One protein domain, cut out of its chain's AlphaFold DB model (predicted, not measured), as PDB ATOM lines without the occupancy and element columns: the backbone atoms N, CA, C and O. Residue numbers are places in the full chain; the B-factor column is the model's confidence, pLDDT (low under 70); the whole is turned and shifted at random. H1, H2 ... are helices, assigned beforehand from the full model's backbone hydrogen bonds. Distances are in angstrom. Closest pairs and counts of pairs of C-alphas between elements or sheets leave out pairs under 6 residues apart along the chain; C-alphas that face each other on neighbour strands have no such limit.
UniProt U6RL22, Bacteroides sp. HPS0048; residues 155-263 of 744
ATOM      1  N   GLU A 155      55.097 -62.088  28.096       88.19
ATOM      2  CA  GLU A 155      55.324 -60.678  28.461       88.19
ATOM      3  C   GLU A 155      56.435 -60.025  27.621       88.19
ATOM      4  O   GLU A 155      56.381 -58.835  27.306       88.19
ATOM      5  N   LYS A 156      57.438 -60.811  27.220       88.25
ATOM      6  CA  LYS A 156      58.556 -60.336  26.407       88.25
ATOM      7  C   LYS A 156      58.100 -60.017  24.985       88.25
ATOM      8  O   LYS A 156      58.510 -58.996  24.448       88.25
ATOM      9  N   GLU A 157      57.259 -60.860  24.396       88.81
ATOM     10  CA  GLU A 157      56.626 -60.647  23.094       88.81
ATOM     11  C   GLU A 157      55.706 -59.425  23.121       88.81
ATOM     12  O   GLU A 157      55.788 -58.588  22.225       88.81
ATOM     13  N   ILE A 158      54.891 -59.265  24.170       89.81
ATOM     14  CA  ILE A 158      54.033 -58.082  24.326       89.81
ATOM     15  C   ILE A 158      54.894 -56.820  24.421       89.81
ATOM     16  O   ILE A 158      54.656 -55.861  23.695       89.81
ATOM     17  N   LYS A 159      55.934 -56.822  25.264       89.88
ATOM     18  CA  LYS A 159      56.864 -55.690  25.384       89.88
ATOM     19  C   LYS A 159      57.513 -55.343  24.039       89.88
ATOM     20  O   LYS A 159      57.601 -54.171  23.688       89.88
ATOM     21  N   GLU A 160      57.936 -56.352  23.285       88.56
ATOM     22  CA  GLU A 160      58.544 -56.197  21.963       88.56
ATOM     23  C   GLU A 160      57.576 -55.543  20.955       88.56
ATOM     24  O   GLU A 160      57.950 -54.599  20.255       88.56
ATOM     25  N   LEU A 161      56.314 -55.983  20.932       88.62
ATOM     26  CA  LEU A 161      55.256 -55.384  20.112       88.62
ATOM     27  C   LEU A 161      54.942 -53.951  20.542       88.62
ATOM     28  O   LEU A 161      54.779 -53.086  19.687       88.62
ATOM     29  N   LEU A 162      54.886 -53.680  21.848       89.81
ATOM     30  CA  LEU A 162      54.648 -52.338  22.381       89.81
ATOM     31  C   LEU A 162      55.766 -51.367  21.981       89.81
ATOM     32  O   LEU A 162      55.466 -50.258  21.540       89.81
ATOM     33  N   CYS A 163      57.038 -51.779  22.054       89.00
ATOM     34  CA  CYS A 163      58.163 -50.992  21.535       89.00
ATOM     35  C   CYS A 163      57.971 -50.658  20.048       89.00
ATOM     36  O   CYS A 163      58.086 -49.499  19.650       89.00
ATOM     37  N   TYR A 164      57.651 -51.661  19.226       87.75
ATOM     38  CA  TYR A 164      57.470 -51.472  17.787       87.75
ATOM     39  C   TYR A 164      56.277 -50.566  17.454       87.75
ATOM     40  O   TYR A 164      56.423 -49.597  16.713       87.75
ATOM     41  N   LEU A 165      55.104 -50.841  18.024       87.19
ATOM     42  CA  LEU A 165      53.873 -50.102  17.745       87.19
ATOM     43  C   LEU A 165      53.954 -48.651  18.228       87.19
ATOM     44  O   LEU A 165      53.437 -47.766  17.555       87.19
ATOM     45  N   THR A 166      54.641 -48.382  19.343       87.25
ATOM     46  CA  THR A 166      54.875 -46.998  19.790       87.25
ATOM     47  C   THR A 166      55.846 -46.237  18.903       87.25
ATOM     48  O   THR A 166      55.632 -45.050  18.661       87.25
ATOM     49  N   TYR A 167      56.874 -46.902  18.371       87.00
ATOM     50  CA  TYR A 167      57.745 -46.304  17.362       87.00
ATOM     51  C   TYR A 167      56.973 -45.956  16.083       87.00
ATOM     52  O   TYR A 167      57.030 -44.812  15.638       87.00
ATOM     53  N   GLN A 168      56.190 -46.899  15.544       84.19
ATOM     54  CA  GLN A 168      55.389 -46.675  14.332       84.19
ATOM     55  C   GLN A 168      54.324 -45.592  14.518       84.19
ATOM     56  O   GLN A 168      54.143 -44.747  13.651       84.19
ATOM     57  N   HIS A 169      53.661 -45.566  15.676       80.19
ATOM     58  CA  HIS A 169      52.705 -44.511  16.013       80.19
ATOM     59  C   HIS A 169      53.370 -43.119  16.084       80.19
ATOM     60  O   HIS A 169      52.708 -42.104  15.884       80.19
ATOM     61  N   ASN A 170      54.674 -43.048  16.380       78.31
ATOM     62  CA  ASN A 170      55.410 -41.790  16.495       78.31
ATOM     63  C   ASN A 170      56.024 -41.308  15.166       78.31
ATOM     64  O   ASN A 170      56.067 -40.107  14.900       78.31
ATOM     65  N   GLU A 171      56.518 -42.221  14.330       69.75
ATOM     66  CA  GLU A 171      57.067 -41.902  13.009       69.75
ATOM     67  C   GLU A 171      55.932 -41.516  12.047       69.75
ATOM     68  O   GLU A 171      55.441 -42.322  11.262       69.75
ATOM     69  N   LYS A 172      55.545 -40.232  12.056       57.38
ATOM     70  CA  LYS A 172      54.544 -39.610  11.160       57.38
ATOM     71  C   LYS A 172      54.871 -39.703   9.654       57.38
ATOM     72  O   LYS A 172      54.253 -39.012   8.850       57.38
ATOM     73  N   LYS A 173      55.886 -40.473   9.250       51.66
ATOM     74  CA  LYS A 173      56.492 -40.379   7.920       51.66
ATOM     75  C   LYS A 173      55.849 -41.249   6.847       51.66
ATOM     76  O   LYS A 173      55.985 -40.871   5.692       51.66
ATOM     77  N   HIS A 174      55.148 -42.349   7.157       47.34
ATOM     78  CA  HIS A 174      54.705 -43.256   6.079       47.34
ATOM     79  C   HIS A 174      53.355 -43.984   6.228       47.34
ATOM     80  O   HIS A 174      52.972 -44.663   5.282       47.34
ATOM     81  N   MET A 175      52.587 -43.828   7.313       49.62
ATOM     82  CA  MET A 175      51.204 -44.336   7.404       49.62
ATOM     83  C   MET A 175      50.417 -43.575   8.482       49.62
ATOM     84  O   MET A 175      51.001 -43.124   9.466       49.62
ATOM     85  N   ARG A 176      49.099 -43.423   8.286       56.84
ATOM     86  CA  ARG A 176      48.191 -42.769   9.240       56.84
ATOM     87  C   ARG A 176      48.221 -43.528  10.594       56.84
ATOM     88  O   ARG A 176      48.314 -44.757  10.643       56.84
ATOM     89  N   ALA A 177      48.215 -42.793  11.710       59.19
ATOM     90  CA  ALA A 177      48.280 -43.351  13.072       59.19
ATOM     91  C   ALA A 177      47.062 -44.238  13.425       59.19
ATOM     92  O   ALA A 177      47.130 -45.095  14.313       59.19
ATOM     93  N   ASP A 178      45.965 -44.073  12.690       65.81
ATOM     94  CA  ASP A 178      44.734 -44.871  12.735       65.81
ATOM     95  C   ASP A 178      44.964 -46.381  12.517       65.81
ATOM     96  O   ASP A 178      44.273 -47.193  13.130       65.81
ATOM     97  N   VAL A 179      45.968 -46.784  11.729       70.88
ATOM     98  CA  VAL A 179      46.251 -48.200  11.432       70.88
ATOM     99  C   VAL A 179      46.845 -48.930  12.644       70.88
ATOM    100  O   VAL A 179      46.497 -50.079  12.924       70.88
ATOM    101  N   TYR A 180      47.731 -48.271  13.395       74.44
ATOM    102  CA  TYR A 180      48.490 -48.892  14.491       74.44
ATOM    103  C   TYR A 180      47.792 -48.761  15.847       74.44
ATOM    104  O   TYR A 180      47.980 -49.610  16.724       74.44
ATOM    105  N   THR A 181      46.964 -47.725  16.016       80.38
ATOM    106  CA  THR A 181      46.271 -47.417  17.277       80.38
ATOM    107  C   THR A 181      45.448 -48.597  17.815       80.38
ATOM    108  O   THR A 181      45.598 -48.930  18.991       80.38
ATOM    109  N   PRO A 182      44.640 -49.317  17.011       85.50
ATOM    110  CA  PRO A 182      43.843 -50.438  17.511       85.50
ATOM    111  C   PRO A 182      44.681 -51.613  18.032       85.50
ATOM    112  O   PRO A 182      44.328 -52.227  19.041       85.50
ATOM    113  N   ALA A 183      45.794 -51.926  17.360       84.94
ATOM    114  CA  ALA A 183      46.722 -52.970  17.796       84.94
ATOM    115  C   ALA A 183      47.466 -52.547  19.069       84.94
ATOM    116  O   ALA A 183      47.615 -53.350  19.989       84.94
ATOM    117  N   LEU A 184      47.867 -51.276  19.154       86.12
ATOM    118  CA  LEU A 184      48.499 -50.717  20.345       86.12
ATOM    119  C   LEU A 184      47.554 -50.762  21.555       86.12
ATOM    120  O   LEU A 184      47.959 -51.257  22.606       86.12
ATOM    121  N   LYS A 185      46.285 -50.346  21.401       86.62
ATOM    122  CA  LYS A 185      45.263 -50.437  22.463       86.62
ATOM    123  C   LYS A 185      45.099 -51.874  22.964       86.62
ATOM    124  O   LYS A 185      45.104 -52.105  24.170       86.62
ATOM    125  N   LEU A 186      44.999 -52.845  22.050       88.75
ATOM    126  CA  LEU A 186      44.851 -54.262  22.399       88.75
ATOM    127  C   LEU A 186      46.012 -54.759  23.274       88.75
ATOM    128  O   LEU A 186      45.781 -55.382  24.311       88.75
ATOM    129  N   TRP A 187      47.255 -54.484  22.877       89.12
ATOM    130  CA  TRP A 187      48.423 -54.970  23.616       89.12
ATOM    131  C   TRP A 187      48.699 -54.193  24.898       89.12
ATOM    132  O   TRP A 187      49.219 -54.778  25.844       89.12
ATOM    133  N   LEU A 188      48.304 -52.920  24.977       86.44
ATOM    134  CA  LEU A 188      48.334 -52.161  26.228       86.44
ATOM    135  C   LEU A 188      47.341 -52.716  27.253       86.44
ATOM    136  O   LEU A 188      47.688 -52.820  28.424       86.44
ATOM    137  N   GLN A 189      46.153 -53.149  26.819       83.88
ATOM    138  CA  GLN A 189      45.188 -53.825  27.694       83.88
ATOM    139  C   GLN A 189      45.709 -55.184  28.186       83.88
ATOM    140  O   GLN A 189      45.604 -55.496  29.368       83.88
ATOM    141  N   GLN A 190      46.308 -55.990  27.303       81.69
ATOM    142  CA  GLN A 190      46.912 -57.276  27.692       81.69
ATOM    143  C   GLN A 190      48.174 -57.101  28.557       81.69
ATOM    144  O   GLN A 190      48.525 -57.980  29.342       81.69
ATOM    145  N   GLY A 191      48.857 -55.963  28.414       78.00
ATOM    146  CA  GLY A 191      50.119 -55.627  29.061       78.00
ATOM    147  C   GLY A 191      50.019 -54.483  30.066       78.00
ATOM    148  O   GLY A 191      50.980 -53.732  30.188       78.00
ATOM    149  N   GLU A 192      48.901 -54.331  30.784       72.88
ATOM    150  CA  GLU A 192      48.604 -53.147  31.617       72.88
ATOM    151  C   GLU A 192      49.738 -52.776  32.598       72.88
ATOM    152  O   GLU A 192      49.983 -51.603  32.865       72.88
ATOM    153  N   LYS A 193      50.483 -53.773  33.098       78.56
ATOM    154  CA  LYS A 193      51.600 -53.599  34.048       78.56
ATOM    155  C   LYS A 193      52.985 -53.531  33.398       78.56
ATOM    156  O   LYS A 193      53.978 -53.344  34.099       78.56
ATOM    157  N   ILE A 194      53.074 -53.726  32.086       85.25
ATOM    158  CA  ILE A 194      54.345 -53.780  31.369       85.25
ATOM    159  C   ILE A 194      54.860 -52.357  31.186       85.25
ATOM    160  O   ILE A 194      54.184 -51.488  30.642       85.25
ATOM    161  N   THR A 195      56.098 -52.127  31.616       85.31
ATOM    162  CA  THR A 195      56.800 -50.862  31.394       85.31
ATOM    163  C   THR A 195      57.842 -51.022  30.296       85.31
ATOM    164  O   THR A 195      58.661 -51.947  30.354       85.31
ATOM    165  N   VAL A 196      57.872 -50.087  29.347       88.06
ATOM    166  CA  VAL A 196      58.902 -50.008  28.304       88.06
ATOM    167  C   VAL A 196      59.973 -48.992  28.709       88.06
ATOM    168  O   VAL A 196      59.695 -47.799  28.857       88.06
ATOM    169  N   SER A 197      61.208 -49.458  28.905       88.88
ATOM    170  CA  SER A 197      62.365 -48.596  29.176       88.88
ATOM    171  C   SER A 197      63.091 -48.182  27.884       88.88
ATOM    172  O   SER A 197      62.985 -48.872  26.869       88.88
ATOM    173  N   PRO A 198      63.915 -47.115  27.904       87.81
ATOM    174  CA  PRO A 198      64.741 -46.751  26.749       87.81
ATOM    175  C   PRO A 198      65.694 -47.875  26.314       87.81
ATOM    176  O   PRO A 198      66.022 -47.996  25.137       87.81
ATOM    177  N   GLN A 199      66.137 -48.718  27.255       87.00
ATOM    178  CA  GLN A 199      66.992 -49.861  26.945       87.00
ATOM    179  C   GLN A 199      66.214 -50.986  26.253       87.00
ATOM    180  O   GLN A 199      66.762 -51.634  25.366       87.00
ATOM    181  N   ASP A 200      64.943 -51.187  26.616       88.31
ATOM    182  CA  ASP A 200      64.063 -52.147  25.940       88.31
ATOM    183  C   ASP A 200      63.840 -51.748  24.474       88.31
ATOM    184  O   ASP A 200      63.888 -52.600  23.593       88.31
ATOM    185  N   ILE A 201      63.681 -50.448  24.200       87.31
ATOM    186  CA  ILE A 201      63.510 -49.919  22.836       87.31
ATOM    187  C   ILE A 201      64.785 -50.122  22.009       87.31
ATOM    188  O   ILE A 201      64.718 -50.593  20.880       87.31
ATOM    189  N   LYS A 202      65.961 -49.833  22.579       85.56
ATOM    190  CA  LYS A 202      67.248 -50.056  21.895       85.56
ATOM    191  C   LYS A 202      67.543 -51.529  21.626       85.56
ATOM    192  O   LYS A 202      68.166 -51.857  20.624       85.56
ATOM    193  N   ASN A 203      67.142 -52.401  22.547       87.00
ATOM    194  CA  ASN A 203      67.398 -53.837  22.463       87.00
ATOM    195  C   ASN A 203      66.286 -54.596  21.725       87.00
ATOM    196  O   ASN A 203      66.364 -55.824  21.618       87.00
ATOM    197  N   SER A 204      65.258 -53.891  21.250       85.75
ATOM    198  CA  SER A 204      64.149 -54.482  20.514       85.75
ATOM    199  C   SER A 204      64.663 -55.131  19.230       85.75
ATOM    200  O   SER A 204      65.330 -54.517  18.395       85.75
ATOM    201  N   LYS A 205      64.334 -56.410  19.062       83.00
ATOM    202  CA  LYS A 205      64.605 -57.179  17.846       83.00
ATOM    203  C   LYS A 205      63.826 -56.638  16.652       83.00
ATOM    204  O   LYS A 205      64.392 -56.551  15.565       83.00
ATOM    205  N   LEU A 206      62.562 -56.267  16.841       81.12
ATOM    206  CA  LEU A 206      61.708 -55.687  15.802       81.12
ATOM    207  C   LEU A 206      62.211 -54.315  15.353       81.12
ATOM    208  O   LEU A 206      62.077 -53.971  14.182       81.12
ATOM    209  N   LEU A 207      62.842 -53.560  16.257       82.69
ATOM    210  CA  LEU A 207      63.425 -52.262  15.933       82.69
ATOM    211  C   LEU A 207      64.891 -52.327  15.491       82.69
ATOM    212  O   LEU A 207      65.450 -51.304  15.114       82.69
ATOM    213  N   SER A 208      65.503 -53.513  15.464       80.56
ATOM    214  CA  SER A 208      66.925 -53.684  15.127       80.56
ATOM    215  C   SER A 208      67.315 -53.185  13.730       80.56
ATOM    216  O   SER A 208      68.484 -52.893  13.486       80.56
ATOM    217  N   MET A 209      66.345 -53.065  12.817       77.94
ATOM    218  CA  MET A 209      66.546 -52.521  11.470       77.94
ATOM    219  C   MET A 209      66.570 -50.980  11.438       77.94
ATOM    220  O   MET A 209      66.989 -50.396  10.439       77.94
ATOM    221  N   TYR A 210      66.141 -50.320  12.515       78.88
ATOM    222  CA  TYR A 210      66.076 -48.868  12.647       78.88
ATOM    223  C   TYR A 210      67.229 -48.367  13.524       78.88
ATOM    224  O   TYR A 210      67.509 -48.897  14.599       78.88
ATOM    225  N   ALA A 211      67.910 -47.314  13.074       77.31
ATOM    226  CA  ALA A 211      68.967 -46.672  13.848       77.31
ATOM    227  C   ALA A 211      68.347 -45.769  14.929       77.31
ATOM    228  O   ALA A 211      68.113 -44.587  14.690       77.31
ATOM    229  N   ILE A 212      68.064 -46.332  16.107       81.06
ATOM    230  CA  ILE A 212      67.466 -45.592  17.226       81.06
ATOM    231  C   ILE A 212      68.562 -45.019  18.126       81.06
ATOM    232  O   ILE A 212      69.259 -45.744  18.844       81.06
ATOM    233  N   TYR A 213      68.692 -43.694  18.123       84.00
ATOM    234  CA  TYR A 213      69.627 -42.995  19.003       84.00
ATOM    235  C   TYR A 213      69.132 -42.965  20.455       84.00
ATOM    236  O   TYR A 213      67.955 -43.168  20.753       84.00
ATOM    237  N   SER A 214      70.041 -42.690  21.399       81.81
ATOM    238  CA  SER A 214      69.702 -42.687  22.829       81.81
ATOM    239  C   SER A 214      68.595 -41.707  23.199       81.81
ATOM    240  O   SER A 214      67.755 -42.043  24.027       81.81
ATOM    241  N   GLU A 215      68.603 -40.536  22.576       83.69
ATOM    242  CA  GLU A 215      67.626 -39.472  22.794       83.69
ATOM    243  C   GLU A 215      66.234 -39.861  22.266       83.69
ATOM    244  O   GLU A 215      65.232 -39.736  22.972       83.69
ATOM    245  N   GLN A 216      66.177 -40.480  21.084       83.94
ATOM    246  CA  GLN A 216      64.936 -41.012  20.513       83.94
ATOM    247  C   GLN A 216      64.357 -42.149  21.363       83.94
ATOM    248  O   GLN A 216      63.154 -42.200  21.598       83.94
ATOM    249  N   ALA A 217      65.201 -43.045  21.883       85.81
ATOM    250  CA  ALA A 217      64.750 -44.112  22.774       85.81
ATOM    251  C   ALA A 217      64.149 -43.566  24.083       85.81
ATOM    252  O   ALA A 217      63.177 -44.120  24.599       85.81
ATOM    253  N   THR A 218      64.707 -42.479  24.632       87.25
ATOM    254  CA  THR A 218      64.133 -41.812  25.809       87.25
ATOM    255  C   THR A 218      62.804 -41.136  25.501       87.25
ATOM    256  O   THR A 218      61.859 -41.289  26.273       87.25
ATOM    257  N   GLU A 219      62.699 -40.463  24.357       87.75
ATOM    258  CA  GLU A 219      61.464 -39.820  23.907       87.75
ATOM    259  C   GLU A 219      60.337 -40.843  23.699       87.75
ATOM    260  O   GLU A 219      59.231 -40.674  24.211       87.75
ATOM    261  N   LEU A 220      60.630 -41.952  23.018       87.50
ATOM    262  CA  LEU A 220      59.680 -43.039  22.776       87.50
ATOM    263  C   LEU A 220      59.219 -43.711  24.076       87.50
ATOM    264  O   LEU A 220      58.038 -44.014  24.222       87.50
ATOM    265  N   SER A 221      60.118 -43.900  25.049       89.44
ATOM    266  CA  SER A 221      59.754 -44.439  26.368       89.44
ATOM    267  C   SER A 221      58.814 -43.500  27.135       89.44
ATOM    268  O   SER A 221      57.878 -43.967  27.788       89.44
ATOM    269  N   LEU A 222      59.019 -42.181  27.039       87.44
ATOM    270  CA  LEU A 222      58.111 -41.188  27.624       87.44
ATOM    271  C   LEU A 222      56.753 -41.185  26.916       87.44
ATOM    272  O   LEU A 222      55.721 -41.227  27.585       87.44
ATOM    273  N   LYS A 223      56.743 -41.217  25.580       87.69
ATOM    274  CA  LYS A 223      55.513 -41.304  24.776       87.69
ATOM    275  C   LYS A 223      54.715 -42.570  25.074       87.69
ATOM    276  O   LYS A 223      53.504 -42.485  25.241       87.69
ATOM    277  N   PHE A 224      55.380 -43.716  25.232       89.44
ATOM    278  CA  PHE A 224      54.734 -44.954  25.674       89.44
ATOM    279  C   PHE A 224      53.997 -44.762  27.008       89.44
ATOM    280  O   PHE A 224      52.839 -45.152  27.120       89.44
ATOM    281  N   ARG A 225      54.633 -44.124  28.003       87.50
ATOM    282  CA  ARG A 225      53.996 -43.869  29.309       87.50
ATOM    283  C   ARG A 225      52.791 -42.939  29.199       87.50
ATOM    284  O   ARG A 225      51.787 -43.196  29.852       87.50
ATOM    285  N   LEU A 226      52.885 -41.884  28.390       87.62
ATOM    286  CA  LEU A 226      51.768 -40.963  28.158       87.62
ATOM    287  C   LEU A 226      50.574 -41.689  27.526       87.62
ATOM    288  O   LEU A 226      49.468 -41.595  28.045       87.62
ATOM    289  N   LEU A 227      50.817 -42.482  26.478       86.88
ATOM    290  CA  LEU A 227      49.778 -43.283  25.822       86.88
ATOM    291  C   LEU A 227      49.154 -44.297  26.789       86.88
ATOM    292  O   LEU A 227      47.937 -44.442  26.837       86.88
ATOM    293  N   GLN A 228      49.970 -44.974  27.601       86.31
ATOM    294  CA  GLN A 228      49.482 -45.918  28.607       86.31
ATOM    295  C   GLN A 228      48.554 -45.244  29.630       86.31
ATOM    296  O   GLN A 228      47.516 -45.811  29.964       86.31
ATOM    297  N   LEU A 229      48.892 -44.038  30.103       86.44
ATOM    298  CA  LEU A 229      48.048 -43.274  31.028       86.44
ATOM    299  C   LEU A 229      46.721 -42.858  30.387       86.44
ATOM    300  O   LEU A 229      45.672 -43.108  30.978       86.44
ATOM    301  N   GLN A 230      46.764 -42.318  29.166       87.12
ATOM    302  CA  GLN A 230      45.564 -41.924  28.419       87.12
ATOM    303  C   GLN A 230      44.592 -43.099  28.252       87.12
ATOM    304  O   GLN A 230      43.404 -42.972  28.534       87.12
ATOM    305  N   PHE A 231      45.089 -44.285  27.888       84.31
ATOM    306  CA  PHE A 231      44.220 -45.456  27.738       84.31
ATOM    307  C   PHE A 231      43.631 -45.965  29.055       84.31
ATOM    308  O   PHE A 231      42.505 -46.463  29.064       84.31
ATOM    309  N   ILE A 232      44.360 -45.846  30.167       84.38
ATOM    310  CA  ILE A 232      43.827 -46.190  31.491       84.38
ATOM    311  C   ILE A 232      42.689 -45.233  31.874       84.38
ATOM    312  O   ILE A 232      41.697 -45.670  32.459       84.38
ATOM    313  N   GLU A 233      42.807 -43.945  31.553       85.50
ATOM    314  CA  GLU A 233      41.750 -42.954  31.787       85.50
ATOM    315  C   GLU A 233      40.520 -43.210  30.910       85.50
ATOM    316  O   GLU A 233      39.415 -43.305  31.449       85.50
ATOM    317  N   GLU A 234      40.705 -43.441  29.604       87.25
ATOM    318  CA  GLU A 234      39.623 -43.822  28.681       87.25
ATOM    319  C   GLU A 234      38.856 -45.056  29.196       87.25
ATOM    320  O   GLU A 234      37.625 -45.046  29.282       87.25
ATOM    321  N   ALA A 235      39.574 -46.106  29.610       82.56
ATOM    322  CA  ALA A 235      38.965 -47.339  30.106       82.56
ATOM    323  C   ALA A 235      38.167 -47.127  31.406       82.56
ATOM    324  O   ALA A 235      37.095 -47.715  31.582       82.56
ATOM    325  N   LYS A 236      38.650 -46.270  32.316       85.19
ATOM    326  CA  LYS A 236      37.919 -45.908  33.544       85.19
ATOM    327  C   LYS A 236      36.632 -45.152  33.230       85.19
ATOM    328  O   LYS A 236      35.590 -45.471  33.805       85.19
ATOM    329  N   GLN A 237      36.687 -44.184  32.314       87.31
ATOM    330  CA  GLN A 237      35.503 -43.435  31.892       87.31
ATOM    331  C   GLN A 237      34.458 -44.357  31.247       87.31
ATOM    332  O   GLN A 237      33.262 -44.237  31.523       87.31
ATOM    333  N   GLU A 238      34.892 -45.307  30.416       88.00
ATOM    334  CA  GLU A 238      33.995 -46.259  29.761       88.00
ATOM    335  C   GLU A 238      33.323 -47.207  30.770       88.00
ATOM    336  O   GLU A 238      32.099 -47.374  30.735       88.00
ATOM    337  N   GLN A 239      34.076 -47.732  31.746       85.19
ATOM    338  CA  GLN A 239      33.516 -48.533  32.844       85.19
ATOM    339  C   GLN A 239      32.496 -47.746  33.673       85.19
ATOM    340  O   GLN A 239      31.427 -48.270  34.000       85.19
ATOM    341  N   GLN A 240      32.782 -46.478  33.978       87.25
ATOM    342  CA  GLN A 240      31.866 -45.618  34.724       87.25
ATOM    343  C   GLN A 240      30.565 -45.370  33.945       87.25
ATOM    344  O   GLN A 240      29.473 -45.489  34.508       87.25
ATOM    345  N   LYS A 241      30.658 -45.100  32.634       88.62
ATOM    346  CA  LYS A 241      29.492 -44.945  31.748       88.62
ATOM    347  C   LYS A 241      28.659 -46.231  31.680       88.62
ATOM    348  O   LYS A 241      27.427 -46.171  31.701       88.62
ATOM    349  N   GLU A 242      29.294 -47.401  31.622       89.75
ATOM    350  CA  GLU A 242      28.583 -48.683  31.597       89.75
ATOM    351  C   GLU A 242      27.904 -49.001  32.938       89.75
ATOM    352  O   GLU A 242      26.758 -49.462  32.959       89.75
ATOM    353  N   GLN A 243      28.565 -48.704  34.058       87.69
ATOM    354  CA  GLN A 243      27.984 -48.858  35.389       87.69
ATOM    355  C   GLN A 243      26.758 -47.955  35.569       87.69
ATOM    356  O   GLN A 243      25.700 -48.447  35.960       87.69
ATOM    357  N   GLN A 244      26.843 -46.683  35.168       85.25
ATOM    358  CA  GLN A 244      25.695 -45.771  35.177       85.25
ATOM    359  C   GLN A 244      24.535 -46.296  34.316       85.25
ATOM    360  O   GLN A 244      23.374 -46.221  34.719       85.25
ATOM    361  N   ARG A 245      24.820 -46.878  33.142       84.88
ATOM    362  CA  ARG A 245      23.789 -47.511  32.299       84.88
ATOM    363  C   ARG A 245      23.129 -48.713  32.986       84.88
ATOM    364  O   ARG A 245      21.915 -48.873  32.867       84.88
ATOM    365  N   LYS A 246      23.892 -49.552  33.694       89.62
ATOM    366  CA  LYS A 246      23.355 -50.701  34.452       89.62
ATOM    367  C   LYS A 246      22.510 -50.250  35.642       89.62
ATOM    368  O   LYS A 246      21.432 -50.798  35.855       89.62
ATOM    369  N   GLU A 247      22.958 -49.233  36.371       81.00
ATOM    370  CA  GLU A 247      22.228 -48.657  37.504       81.00
ATOM    371  C   GLU A 247      20.906 -48.021  37.069       81.00
ATOM    372  O   GLU A 247      19.884 -48.279  37.701       81.00
ATOM    373  N   ARG A 248      20.888 -47.286  35.945       76.44
ATOM    374  CA  ARG A 248      19.649 -46.741  35.359       76.44
ATOM    375  C   ARG A 248      18.643 -47.844  35.022       76.44
ATOM    376  O   ARG A 248      17.504 -47.776  35.470       76.44
ATOM    377  N   LYS A 249      19.079 -48.905  34.334       81.56
ATOM    378  CA  LYS A 249      18.213 -50.059  34.018       81.56
ATOM    379  C   LYS A 249      17.691 -50.768  35.271       81.56
ATOM    380  O   LYS A 249      16.553 -51.222  35.301       81.56
ATOM    381  N   LEU A 250      18.516 -50.879  36.313       78.06
ATOM    382  CA  LEU A 250      18.107 -51.497  37.574       78.06
ATOM    383  C   LEU A 250      17.118 -50.617  38.351       78.06
ATOM    384  O   LEU A 250      16.203 -51.148  38.977       78.06
ATOM    385  N   ALA A 251      17.287 -49.293  38.316       69.31
ATOM    386  CA  ALA A 251      16.343 -48.345  38.902       69.31
ATOM    387  C   ALA A 251      14.975 -48.428  38.209       69.31
ATOM    388  O   ALA A 251      13.965 -48.564  38.894       69.31
ATOM    389  N   GLU A 252      14.955 -48.474  36.874       67.69
ATOM    390  CA  GLU A 252      13.728 -48.671  36.089       67.69
ATOM    391  C   GLU A 252      13.008 -49.974  36.470       67.69
ATOM    392  O   GLU A 252      11.794 -49.975  36.675       67.69
ATOM    393  N   LEU A 253      13.749 -51.076  36.642       68.00
ATOM    394  CA  LEU A 253      13.174 -52.363  37.040       68.00
ATOM    395  C   LEU A 253      12.604 -52.329  38.472       68.00
ATOM    396  O   LEU A 253      11.517 -52.845  38.725       68.00
ATOM    397  N   ARG A 254      13.303 -51.679  39.414       58.88
ATOM    398  CA  ARG A 254      12.831 -51.514  40.803       58.88
ATOM    399  C   ARG A 254      11.570 -50.663  40.890       58.88
ATOM    400  O   ARG A 254      10.703 -50.953  41.715       58.88
ATOM    401  N   GLU A 255      11.466 -49.620  40.072       55.56
ATOM    402  CA  GLU A 255      10.249 -48.813  39.973       55.56
ATOM    403  C   GLU A 255       9.082 -49.650  39.445       55.56
ATOM    404  O   GLU A 255       7.998 -49.618  40.025       55.56
ATOM    405  N   GLN A 256       9.316 -50.458  38.405       53.19
ATOM    406  CA  GLN A 256       8.309 -51.375  37.860       53.19
ATOM    407  C   GLN A 256       7.840 -52.410  38.898       53.19
ATOM    408  O   GLN A 256       6.634 -52.599  39.066       53.19
ATOM    409  N   ASP A 257       8.756 -53.020  39.654       52.03
ATOM    410  CA  ASP A 257       8.417 -53.989  40.706       52.03
ATOM    411  C   ASP A 257       7.702 -53.342  41.902       52.03
ATOM    412  O   ASP A 257       6.784 -53.928  42.481       52.03
ATOM    413  N   SER A 258       8.077 -52.111  42.265       50.03
ATOM    414  CA  SER A 258       7.416 -51.356  43.337       50.03
ATOM    415  C   SER A 258       5.981 -50.990  42.955       50.03
ATOM    416  O   SER A 258       5.068 -51.158  43.765       50.03
ATOM    417  N   LEU A 259       5.765 -50.558  41.707       48.81
ATOM    418  CA  LEU A 259       4.434 -50.293  41.154       48.81
ATOM    419  C   LEU A 259       3.585 -51.567  41.104       48.81
ATOM    420  O   LEU A 259       2.410 -51.540  41.468       48.81
ATOM    421  N   ARG A 260       4.185 -52.700  40.728       47.94
ATOM    422  CA  ARG A 260       3.518 -54.005  40.723       47.94
ATOM    423  C   ARG A 260       3.087 -54.445  42.127       47.94
ATOM    424  O   ARG A 260       1.927 -54.799  42.310       47.94
ATOM    425  N   ASN A 261       3.963 -54.344  43.129       46.91
ATOM    426  CA  ASN A 261       3.635 -54.668  44.525       46.91
ATOM    427  C   ASN A 261       2.536 -53.758  45.107       46.91
ATOM    428  O   ASN A 261       1.683 -54.216  45.869       46.91
ATOM    429  N   LEU A 262       2.530 -52.473  44.741       44.78
ATOM    430  CA  LEU A 262       1.476 -51.522  45.116       44.78
ATOM    431  C   LEU A 262       0.114 -51.897  44.509       44.78
ATOM    432  O   LEU A 262      -0.902 -51.805  45.197       44.78
ATOM    433  N   MET A 263       0.094 -52.367  43.257       43.44
ATOM    434  CA  MET A 263      -1.126 -52.851  42.599       43.44
ATOM    435  C   MET A 263      -1.620 -54.191  43.167       43.44
ATOM    436  O   MET A 263      -2.826 -54.392  43.274       43.44
TER     437      MET A 263
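Overview. This is residues 155 to 263 of the 744 residues of a protein of Bacteroides sp. HPS0048 (UniProt U6RL22). One very long helix, H4, runs with its first part over a small compact body made by the helical hairpin H1 and H2 and the short helix H3; the rest of H4, residues 236 to 263, sticks out as a free arm. H4 stands about perpendicular to both helices of the hairpin, and H3 packs on its first part. The printed part has 109 residues with four named helices, H1, H2, H3 and H4 along the chain, and no named strand, in the class all helix. The whole is extended, with a radius of gyration of the C-alphas of 21.2 A and spans of 76 by 27 by 20 A, and the arm makes the length.

Arrangement. H4, residues 214 to 263, touches H1, residues 155 to 170, about perpendicular at 78 degrees, through residues 220 to 224 of H4 and 166 to 170 of H1 alone; the closest C-alphas, of Thr 166 and Phe 224, are 6.2 A apart. H3, residues 198 to 202, touches H4 at its residues 214 to 221 alone, the closest C-alphas being those of Pro 198 and Ala 217, 4.8 A. H1 and H3 only just touch, with 3 pairs of C-alphas within 8 A, the closest those of Cys 163 and Ile 201, 5.6 A. H2, residues 181 to 190, forms a hairpin with H1, opposite ways at a shallow tilt of 27 degrees, with the closest C-alphas, of Leu 165 and Leu 184, 6.0 A apart. H2 and H4 are close but not clearly touching. H2 and H3 are apart. In H1, H2, H3 and H4 every O i to N i+4 pair is within hydrogen-bond range.

Along the chain. H4 measures 74.2 A from C-alpha 214 at (69.702, -42.687, 22.829) to C-alpha 263 at (-1.126, -52.851, 42.599). H1 begins at C-alpha 155, (55.324, -60.678, 28.461), and measures 22.4 A; H2 measures 14.4 A and H3 6.4 A.

Size, cuts and confidence. The two C-alphas farthest apart, of Ala 211 and Met 263, are 76.0 A apart. Without residues 236 to 263 the body spans 34 by 26 by 20 A. The printed part has no cut, and the link from H3 to H4 is long. The pLDDT is under 70 at residues 171 to 178 and 251 to 263.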